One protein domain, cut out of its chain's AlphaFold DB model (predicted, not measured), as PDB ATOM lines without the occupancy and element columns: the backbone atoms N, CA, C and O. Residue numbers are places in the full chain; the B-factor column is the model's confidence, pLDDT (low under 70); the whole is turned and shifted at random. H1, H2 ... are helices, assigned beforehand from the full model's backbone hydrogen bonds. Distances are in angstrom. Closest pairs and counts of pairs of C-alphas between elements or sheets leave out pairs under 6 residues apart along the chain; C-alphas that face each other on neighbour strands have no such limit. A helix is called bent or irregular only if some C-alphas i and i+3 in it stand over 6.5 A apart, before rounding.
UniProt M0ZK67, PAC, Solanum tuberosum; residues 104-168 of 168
ATOM      1  N   PRO A 104      11.016  50.547   2.132       90.31
ATOM      2  CA  PRO A 104      10.445  50.925   0.844       90.31
ATOM      3  C   PRO A 104      10.938  50.000  -0.283       90.31
ATOM      4  O   PRO A 104      12.124  49.675  -0.387       90.31
ATOM      5  N   GLU A 105      10.024  49.601  -1.174       86.38
ATOM      6  CA  GLU A 105      10.305  48.623  -2.241       86.38
ATOM      7  C   GLU A 105      11.405  49.097  -3.208       86.38
ATOM      8  O   GLU A 105      12.180  48.297  -3.732       86.38
ATOM      9  N   GLU A 106      11.517  50.407  -3.425       89.06
ATOM     10  CA  GLU A 106      12.530  51.010  -4.299       89.06
ATOM     11  C   GLU A 106      13.959  50.734  -3.811       89.06
ATOM     12  O   GLU A 106      14.837  50.403  -4.618       89.06
ATOM     13  N   ASP A 107      14.178  50.801  -2.498       89.00
ATOM     14  CA  ASP A 107      15.480  50.549  -1.884       89.00
ATOM     15  C   ASP A 107      15.756  49.046  -1.793       89.00
ATOM     16  O   ASP A 107      16.862  48.600  -2.111       89.00
ATOM     17  N   LEU A 108      14.723  48.235  -1.530       87.81
ATOM     18  CA  LEU A 108      14.813  46.773  -1.609       87.81
ATOM     19  C   LEU A 108      15.248  46.295  -2.996       87.81
ATOM     20  O   LEU A 108      16.083  45.398  -3.110       87.81
ATOM     21  N   VAL A 109      14.697  46.871  -4.068       88.56
ATOM     22  CA  VAL A 109      15.052  46.493  -5.443       88.56
ATOM     23  C   VAL A 109      16.496  46.875  -5.769       88.56
ATOM     24  O   VAL A 109      17.198  46.085  -6.410       88.56
ATOM     25  N   LYS A 110      16.964  48.052  -5.336       92.06
ATOM     26  CA  LYS A 110      18.367  48.466  -5.513       92.06
ATOM     27  C   LYS A 110      19.312  47.547  -4.751       92.06
ATOM     28  O   LYS A 110      20.239  47.007  -5.356       92.06
ATOM     29  N   ALA A 111      19.023  47.292  -3.479       91.00
ATOM     30  CA  ALA A 111      19.830  46.423  -2.639       91.00
ATOM     31  C   ALA A 111      19.879  44.990  -3.198       91.00
ATOM     32  O   ALA A 111      20.957  44.432  -3.384       91.00
ATOM     33  N   LYS A 112      18.737  44.420  -3.612       89.44
ATOM     34  CA  LYS A 112      18.684  43.101  -4.277       89.44
ATOM     35  C   LYS A 112      19.513  43.055  -5.562       89.44
ATOM     36  O   LYS A 112      20.169  42.049  -5.819       89.44
ATOM     37  N   LYS A 113      19.494  44.116  -6.378       91.44
ATOM     38  CA  LYS A 113      20.318  44.205  -7.596       91.44
ATOM     39  C   LYS A 113      21.810  44.254  -7.274       91.44
ATOM     40  O   LYS A 113      22.583  43.592  -7.964       91.44
ATOM     41  N   LEU A 114      22.200  44.996  -6.240       90.44
ATOM     42  CA  LEU A 114      23.587  45.078  -5.787       90.44
ATOM     43  C   LEU A 114      24.079  43.710  -5.290       90.44
ATOM     44  O   LEU A 114      25.075  43.194  -5.794       90.44
ATOM     45  N   VAL A 115      23.302  43.048  -4.430       90.88
ATOM     46  CA  VAL A 115      23.601  41.687  -3.948       90.88
ATOM     47  C   VAL A 115      23.656  40.673  -5.094       90.88
ATOM     48  O   VAL A 115      24.541  39.823  -5.131       90.88
ATOM     49  N   ALA A 116      22.756  40.769  -6.076       87.81
ATOM     50  CA  ALA A 116      22.814  39.920  -7.265       87.81
ATOM     51  C   ALA A 116      24.092  40.160  -8.089       87.81
ATOM     52  O   ALA A 116      24.642  39.211  -8.651       87.81
ATOM     53  N   SER A 117      24.585  41.402  -8.146       89.50
ATOM     54  CA  SER A 117      25.866  41.712  -8.782       89.50
ATOM     55  C   SER A 117      27.036  41.071  -8.039       89.50
ATOM     56  O   SER A 117      27.901  40.505  -8.701       89.50
ATOM     57  N   PHE A 118      27.044  41.104  -6.702       88.75
ATOM     58  CA  PHE A 118      28.065  40.440  -5.881       88.75
ATOM     59  C   PHE A 118      28.116  38.937  -6.155       88.75
ATOM     60  O   PHE A 118      29.167  38.408  -6.507       88.75
ATOM     61  N   ILE A 119      26.964  38.263  -6.102       84.50
ATOM     62  CA  ILE A 119      26.866  36.819  -6.371       84.50
ATOM     63  C   ILE A 119      27.384  36.489  -7.777       84.50
ATOM     64  O   ILE A 119      28.092  35.503  -7.965       84.50
ATOM     65  N   ARG A 120      27.056  37.321  -8.772       87.44
ATOM     66  CA  ARG A 120      27.504  37.129 -10.157       87.44
ATOM     67  C   ARG A 120      29.012  37.325 -10.333       87.44
ATOM     68  O   ARG A 120      29.577  36.704 -11.227       87.44
ATOM     69  N   SER A 121      29.639  38.176  -9.524       86.62
ATOM     70  CA  SER A 121      31.083  38.426  -9.568       86.62
ATOM     71  C   SER A 121      31.925  37.272  -9.019       86.62
ATOM     72  O   SER A 121      33.106  37.233  -9.334       86.62
ATOM     73  N   ALA A 122      31.329  36.322  -8.285       88.00
ATOM     74  CA  ALA A 122      31.933  35.067  -7.822       88.00
ATOM     75  C   ALA A 122      33.356  35.202  -7.235       88.00
ATOM     76  O   ALA A 122      33.487  35.348  -6.026       88.00
ATOM     77  N   GLU A 123      34.400  35.143  -8.068       85.25
ATOM     78  CA  GLU A 123      35.813  35.277  -7.674       85.25
ATOM     79  C   GLU A 123      36.172  36.701  -7.204       85.25
ATOM     80  O   GLU A 123      36.922  36.861  -6.249       85.25
ATOM     81  N   GLU A 124      35.566  37.735  -7.792       90.19
ATOM     82  CA  GLU A 124      35.818  39.157  -7.476       90.19
ATOM     83  C   GLU A 124      34.813  39.723  -6.454       90.19
ATOM     84  O   GLU A 124      34.631  40.936  -6.321       90.19
ATOM     85  N   VAL A 125      34.071  38.851  -5.764       90.75
ATOM     86  CA  VAL A 125      32.987  39.280  -4.870       90.75
ATOM     87  C   VAL A 125      33.495  40.140  -3.709       90.75
ATOM     88  O   VAL A 125      32.813  41.081  -3.312       90.75
ATOM     89  N   GLU A 126      34.690  39.853  -3.196       89.25
ATOM     90  CA  GLU A 126      35.298  40.574  -2.074       89.25
ATOM     91  C   GLU A 126      35.665  42.015  -2.461       89.25
ATOM     92  O   GLU A 126      35.241  42.954  -1.790       89.25
ATOM     93  N   GLU A 127      36.322  42.200  -3.611       92.62
ATOM     94  CA  GLU A 127      36.674  43.522  -4.149       92.62
ATOM     95  C   GLU A 127      35.424  44.365  -4.449       92.62
ATOM     96  O   GLU A 127      35.357  45.548  -4.120       92.62
ATOM     97  N   LYS A 128      34.371  43.749  -5.005       91.25
ATOM     98  CA  LYS A 128      33.081  44.420  -5.251       91.25
ATOM     99  C   LYS A 128      32.398  44.891  -3.970       91.25
ATOM    100  O   LYS A 128      31.724  45.923  -3.985       91.25
ATOM    101  N   ILE A 129      32.513  44.117  -2.893       89.88
ATOM    102  CA  ILE A 129      31.957  44.477  -1.586       89.88
ATOM    103  C   ILE A 129      32.757  45.634  -0.982       89.88
ATOM    104  O   ILE A 129      32.150  46.567  -0.457       89.88
ATOM    105  N   GLU A 130      34.084  45.609  -1.097       93.00
ATOM    106  CA  GLU A 130      34.953  46.692  -0.632       93.00
ATOM    107  C   GLU A 130      34.685  48.001  -1.395       93.00
ATOM    108  O   GLU A 130      34.461  49.039  -0.774       93.00
ATOM    109  N   GLU A 131      34.563  47.941  -2.726       93.94
ATOM    110  CA  GLU A 131      34.201  49.092  -3.566       93.94
ATOM    111  C   GLU A 131      32.826  49.672  -3.179       93.94
ATOM    112  O   GLU A 131      32.647  50.890  -3.100       93.94
ATOM    113  N   ALA A 132      31.838  48.811  -2.912       93.00
ATOM    114  CA  ALA A 132      30.515  49.244  -2.466       93.00
ATOM    115  C   ALA A 132      30.548  49.866  -1.059       93.00
ATOM    116  O   ALA A 132      29.803  50.811  -0.791       93.00
ATOM    117  N   ALA A 133      31.410  49.374  -0.167       93.38
ATOM    118  CA  ALA A 133      31.618  49.959   1.153       93.38
ATOM    119  C   ALA A 133      32.280  51.343   1.059       93.38
ATOM    120  O   ALA A 133      31.818  52.280   1.709       93.38
ATOM    121  N   GLU A 134      33.294  51.503   0.204       95.00
ATOM    122  CA  GLU A 134      33.975  52.786  -0.022       95.00
ATOM    123  C   GLU A 134      33.035  53.834  -0.642       95.00
ATOM    124  O   GLU A 134      33.066  55.009  -0.269       95.00
ATOM    125  N   LYS A 135      32.131  53.407  -1.532       92.94
ATOM    126  CA  LYS A 135      31.076  54.261  -2.105       92.94
ATOM    127  C   LYS A 135      29.912  54.544  -1.150       92.94
ATOM    128  O   LYS A 135      29.077  55.391  -1.464       92.94
ATOM    129  N   GLY A 136      29.839  53.857  -0.007       91.56
ATOM    130  CA  GLY A 136      28.728  53.964   0.943       91.56
ATOM    131  C   GLY A 136      27.422  53.321   0.459       91.56
ATOM    132  O   GLY A 136      26.355  53.653   0.969       91.56
ATOM    133  N   GLU A 137      27.490  52.421  -0.525       90.69
ATOM    134  CA  GLU A 137      26.345  51.665  -1.056       90.69
ATOM    135  C   GLU A 137      26.065  50.384  -0.249       90.69
ATOM    136  O   GLU A 137      24.990  49.799  -0.366       90.69
ATOM    137  N   LEU A 138      27.020  49.945   0.580       90.94
ATOM    138  CA  LEU A 138      26.864  48.819   1.503       90.94
ATOM    139  C   LEU A 138      26.124  49.259   2.783       90.94
ATOM    140  O   LEU A 138      26.731  49.424   3.841       90.94
ATOM    141  N   ASP A 139      24.817  49.488   2.670       89.69
ATOM    142  CA  ASP A 139      23.962  49.890   3.792       89.69
ATOM    143  C   ASP A 139      23.467  48.696   4.644       89.69
ATOM    144  O   ASP A 139      23.722  47.522   4.351       89.69
ATOM    145  N   GLU A 140      22.727  48.995   5.717       88.44
ATOM    146  CA  GLU A 140      22.124  47.977   6.588       88.44
ATOM    147  C   GLU A 140      21.183  47.028   5.824       88.44
ATOM    148  O   GLU A 140      21.182  45.826   6.090       88.44
ATOM    149  N   LEU A 141      20.422  47.534   4.849       89.12
ATOM    150  CA  LEU A 141      19.463  46.760   4.062       89.12
ATOM    151  C   LEU A 141      20.164  45.746   3.148       89.12
ATOM    152  O   LEU A 141      19.753  44.587   3.059       89.12
ATOM    153  N   VAL A 142      21.247  46.164   2.494       89.25
ATOM    154  CA  VAL A 142      22.107  45.322   1.661       89.25
ATOM    155  C   VAL A 142      22.728  44.220   2.512       89.25
ATOM    156  O   VAL A 142      22.652  43.050   2.133       89.25
ATOM    157  N   LEU A 143      23.271  44.559   3.685       89.38
ATOM    158  CA  LEU A 143      23.827  43.580   4.625       89.38
ATOM    159  C   LEU A 143      22.768  42.575   5.100       89.38
ATOM    160  O   LEU A 143      23.034  41.370   5.121       89.38
ATOM    161  N   LEU A 144      21.550  43.039   5.402       87.50
ATOM    162  CA  LEU A 144      20.424  42.183   5.789       87.50
ATOM    163  C   LEU A 144      20.076  41.171   4.687       87.50
ATOM    164  O   LEU A 144      19.864  39.987   4.958       87.50
ATOM    165  N   ILE A 145      20.046  41.625   3.431       86.38
ATOM    166  CA  ILE A 145      19.750  40.779   2.268       86.38
ATOM    167  C   ILE A 145      20.889  39.786   2.016       86.38
ATOM    168  O   ILE A 145      20.615  38.615   1.751       86.38
ATOM    169  N   ILE A 146      22.154  40.207   2.120       87.38
ATOM    170  CA  ILE A 146      23.316  39.311   2.005       87.38
ATOM    171  C   ILE A 146      23.223  38.199   3.049       87.38
ATOM    172  O   ILE A 146      23.360  37.021   2.706       87.38
ATOM    173  N   TRP A 147      22.934  38.558   4.300       85.81
ATOM    174  CA  TRP A 147      22.811  37.598   5.389       85.81
ATOM    175  C   TRP A 147      21.665  36.610   5.147       85.81
ATOM    176  O   TRP A 147      21.869  35.403   5.262       85.81
ATOM    177  N   ASN A 148      20.505  37.095   4.687       83.00
ATOM    178  CA  ASN A 148      19.373  36.246   4.313       83.00
ATOM    179  C   ASN A 148      19.725  35.248   3.192       83.00
ATOM    180  O   ASN A 148      19.364  34.076   3.267       83.00
ATOM    181  N   ARG A 149      20.459  35.680   2.158       81.75
ATOM    182  CA  ARG A 149      20.847  34.808   1.033       81.75
ATOM    183  C   ARG A 149      21.915  33.783   1.428       81.75
ATOM    184  O   ARG A 149      21.828  32.637   0.992       81.75
ATOM    185  N   LEU A 150      22.886  34.170   2.257       78.81
ATOM    186  CA  LEU A 150      23.903  33.268   2.815       78.81
ATOM    187  C   LEU A 150      23.289  32.193   3.710       78.81
ATOM    188  O   LEU A 150      23.691  31.033   3.652       78.81
ATOM    189  N   ASP A 151      22.325  32.585   4.536       71.94
ATOM    190  CA  ASP A 151      21.640  31.681   5.450       71.94
ATOM    191  C   ASP A 151      20.793  30.637   4.700       71.94
ATOM    192  O   ASP A 151      20.900  29.444   4.984       71.94
ATOM    193  N   LEU A 152      20.061  31.051   3.655       70.38
ATOM    194  CA  LEU A 152      19.355  30.129   2.752       70.38
ATOM    195  C   LEU A 152      20.312  29.128   2.085       70.38
ATOM    196  O   LEU A 152      20.082  27.921   2.137       70.38
ATOM    197  N   ALA A 153      21.435  29.607   1.540       72.44
ATOM    198  CA  ALA A 153      22.419  28.747   0.880       72.44
ATOM    199  C   ALA A 153      23.050  27.712   1.833       72.44
ATOM    200  O   ALA A 153      23.353  26.595   1.419       72.44
ATOM    201  N   ARG A 154      23.222  28.052   3.120       69.56
ATOM    202  CA  ARG A 154      23.722  27.125   4.153       69.56
ATOM    203  C   ARG A 154      22.719  26.034   4.524       69.56
ATOM    204  O   ARG A 154      23.144  24.984   4.999       69.56
ATOM    205  N   ARG A 155      21.420  26.257   4.315       62.91
ATOM    206  CA  ARG A 155      20.380  25.239   4.539       62.91
ATOM    207  C   ARG A 155      20.104  24.385   3.316       62.91
ATOM    208  O   ARG A 155      19.815  23.207   3.481       62.91
ATOM    209  N   ASP A 156      20.258  24.925   2.110       58.47
ATOM    210  CA  ASP A 156      20.084  24.145   0.879       58.47
ATOM    211  C   ASP A 156      21.083  22.979   0.779       58.47
ATOM    212  O   ASP A 156      20.741  21.925   0.249       58.47
ATOM    213  N   VAL A 157      22.278  23.094   1.375       51.25
ATOM    214  CA  VAL A 157      23.216  21.960   1.507       51.25
ATOM    215  C   VAL A 157      22.662  20.838   2.400       51.25
ATOM    216  O   VAL A 157      22.949  19.672   2.145       51.25
ATOM    217  N   SER A 158      21.830  21.163   3.394       48.53
ATOM    218  CA  SER A 158      21.119  20.181   4.229       48.53
ATOM    219  C   SER A 158      19.847  19.649   3.555       48.53
ATOM    220  O   SER A 158      19.532  18.469   3.691       48.53
ATOM    221  N   ILE A 159      19.147  20.468   2.761       49.75
ATOM    222  CA  ILE A 159      17.962  20.044   1.990       49.75
ATOM    223  C   ILE A 159      18.359  19.117   0.833       49.75
ATOM    224  O   ILE A 159      17.670  18.129   0.585       49.75
ATOM    225  N   LEU A 160      19.501  19.349   0.171       45.88
ATOM    226  CA  LEU A 160      20.030  18.404  -0.818       45.88
ATOM    227  C   LEU A 160      20.328  17.036  -0.190       45.88
ATOM    228  O   LEU A 160      20.052  16.027  -0.825       45.88
ATOM    229  N   TRP A 161      20.793  16.966   1.061       48.84
ATOM    230  CA  TRP A 161      20.972  15.688   1.772       48.84
ATOM    231  C   TRP A 161      19.654  14.975   2.112       48.84
ATOM    232  O   TRP A 161      19.643  13.750   2.221       48.84
ATOM    233  N   LEU A 162      18.540  15.706   2.223       49.25
ATOM    234  CA  LEU A 162      17.202  15.131   2.409       49.25
ATOM    235  C   LEU A 162      16.553  14.677   1.087       49.25
ATOM    236  O   LEU A 162      15.671  13.820   1.106       49.25
ATOM    237  N   ILE A 163      17.005  15.201  -0.059       44.91
ATOM    238  CA  ILE A 163      16.511  14.840  -1.403       44.91
ATOM    239  C   ILE A 163      17.424  13.808  -2.098       44.91
ATOM    240  O   ILE A 163      16.958  13.038  -2.937       44.91
ATOM    241  N   LEU A 164      18.703  13.723  -1.720       40.31
ATOM    242  CA  LEU A 164      19.665  12.758  -2.263       40.31
ATOM    243  C   LEU A 164      19.325  11.266  -2.052       40.31
ATOM    244  O   LEU A 164      19.690  10.499  -2.933       40.31
ATOM    245  N   PRO A 165      18.575  10.800  -1.028       50.09
ATOM    246  CA  PRO A 165      18.117   9.404  -1.011       50.09
ATOM    247  C   PRO A 165      16.984   9.102  -2.018       50.09
ATOM    248  O   PRO A 165      16.486   7.979  -2.046       50.09
ATOM    249  N   PHE A 166      16.560  10.078  -2.833       51.47
ATOM    250  CA  PHE A 166      15.601   9.894  -3.931       51.47
ATOM    251  C   PHE A 166      16.224   9.997  -5.337       51.47
ATOM    252  O   PHE A 166      15.497   9.846  -6.319       51.47
ATOM    253  N   TYR A 167      17.541  10.199  -5.455       43.31
ATOM    254  CA  TYR A 167      18.270  10.089  -6.723       43.31
ATOM    255  C   TYR A 167      19.544   9.245  -6.528       43.31
ATOM    256  O   TYR A 167      20.603   9.782  -6.212       43.31
ATOM    257  N   ASP A 168      19.351   7.941  -6.774       41.75
ATOM    258  CA  ASP A 168      20.270   6.776  -6.800       41.75
ATOM    259  C   ASP A 168      20.879   6.285  -5.468       41.75
ATOM    260  O   ASP A 168      21.917   6.814  -5.008       41.75
TER     261      ASP A 168
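This is residues 104 to 168 of the 168 residues of the protein "PAC" of Solanum tuberosum (UniProt M0ZK67). A long helix, H1, is bent sharply into two arms that fold back as a V, and a second long helix, H2, packs with its residues 141 to 146 on residues 108 to 115 of the first arm, H1a. From this small body H2 runs outward, and residues 150 to 168 stick out as an arm that makes much of the length. The printed part has 65 residues, with two named helices, H1 then H2, and no named strand; the class is all helix. The whole is loose, with a radius of gyration of the C-alphas of 15.0 A, and flat, spanning 49 by 29 by 14 A.

H1, residues 105 to 134, was assigned as one helix by its hydrogen bonds but is bent: C-alphas 120 and 123 are 8.9 A apart. Its arms are H1a, residues 105 to 120, and H1b, residues 123 to 134. They touch, opposite ways at a steep tilt of 39 degrees; their closest C-alphas, of Phe 118 and Val 125, are 5.2 A apart. H2, residues 140 to 166, touches H1a, the same way at a steep tilt of 57 degrees; their closest C-alphas, of Ala 111 and Val 142, are 5.0 A apart. H1b and H2 are apart. In H1a every O i to N i+4 pair is within hydrogen-bond range; in H1b 7 of 8 are, and in H2 18 of 23.

H1a measures 22.1 A from C-alpha 105 at (10.305, 48.623, -2.241) to C-alpha 120. H1b measures 19.2 A and is irregular, with C-alphas 123 and 126 7.7 A apart. H2 measures 40.0 A and ends with C-alpha 166 at (15.601, 9.894, -3.931). It has a kink of 30 degrees near residue 158 and is only just irregular, with C-alphas 162 and 165 6.7 A apart.

The two C-alphas farthest apart, of Lys 135 and Asp 168, are 48.9 A apart. The printed part has no cut, and the link from H1 to H2 is tight, with 5 residues. Residues 154 to 168 have pLDDT under 70; the mean of the printed part is 79.4.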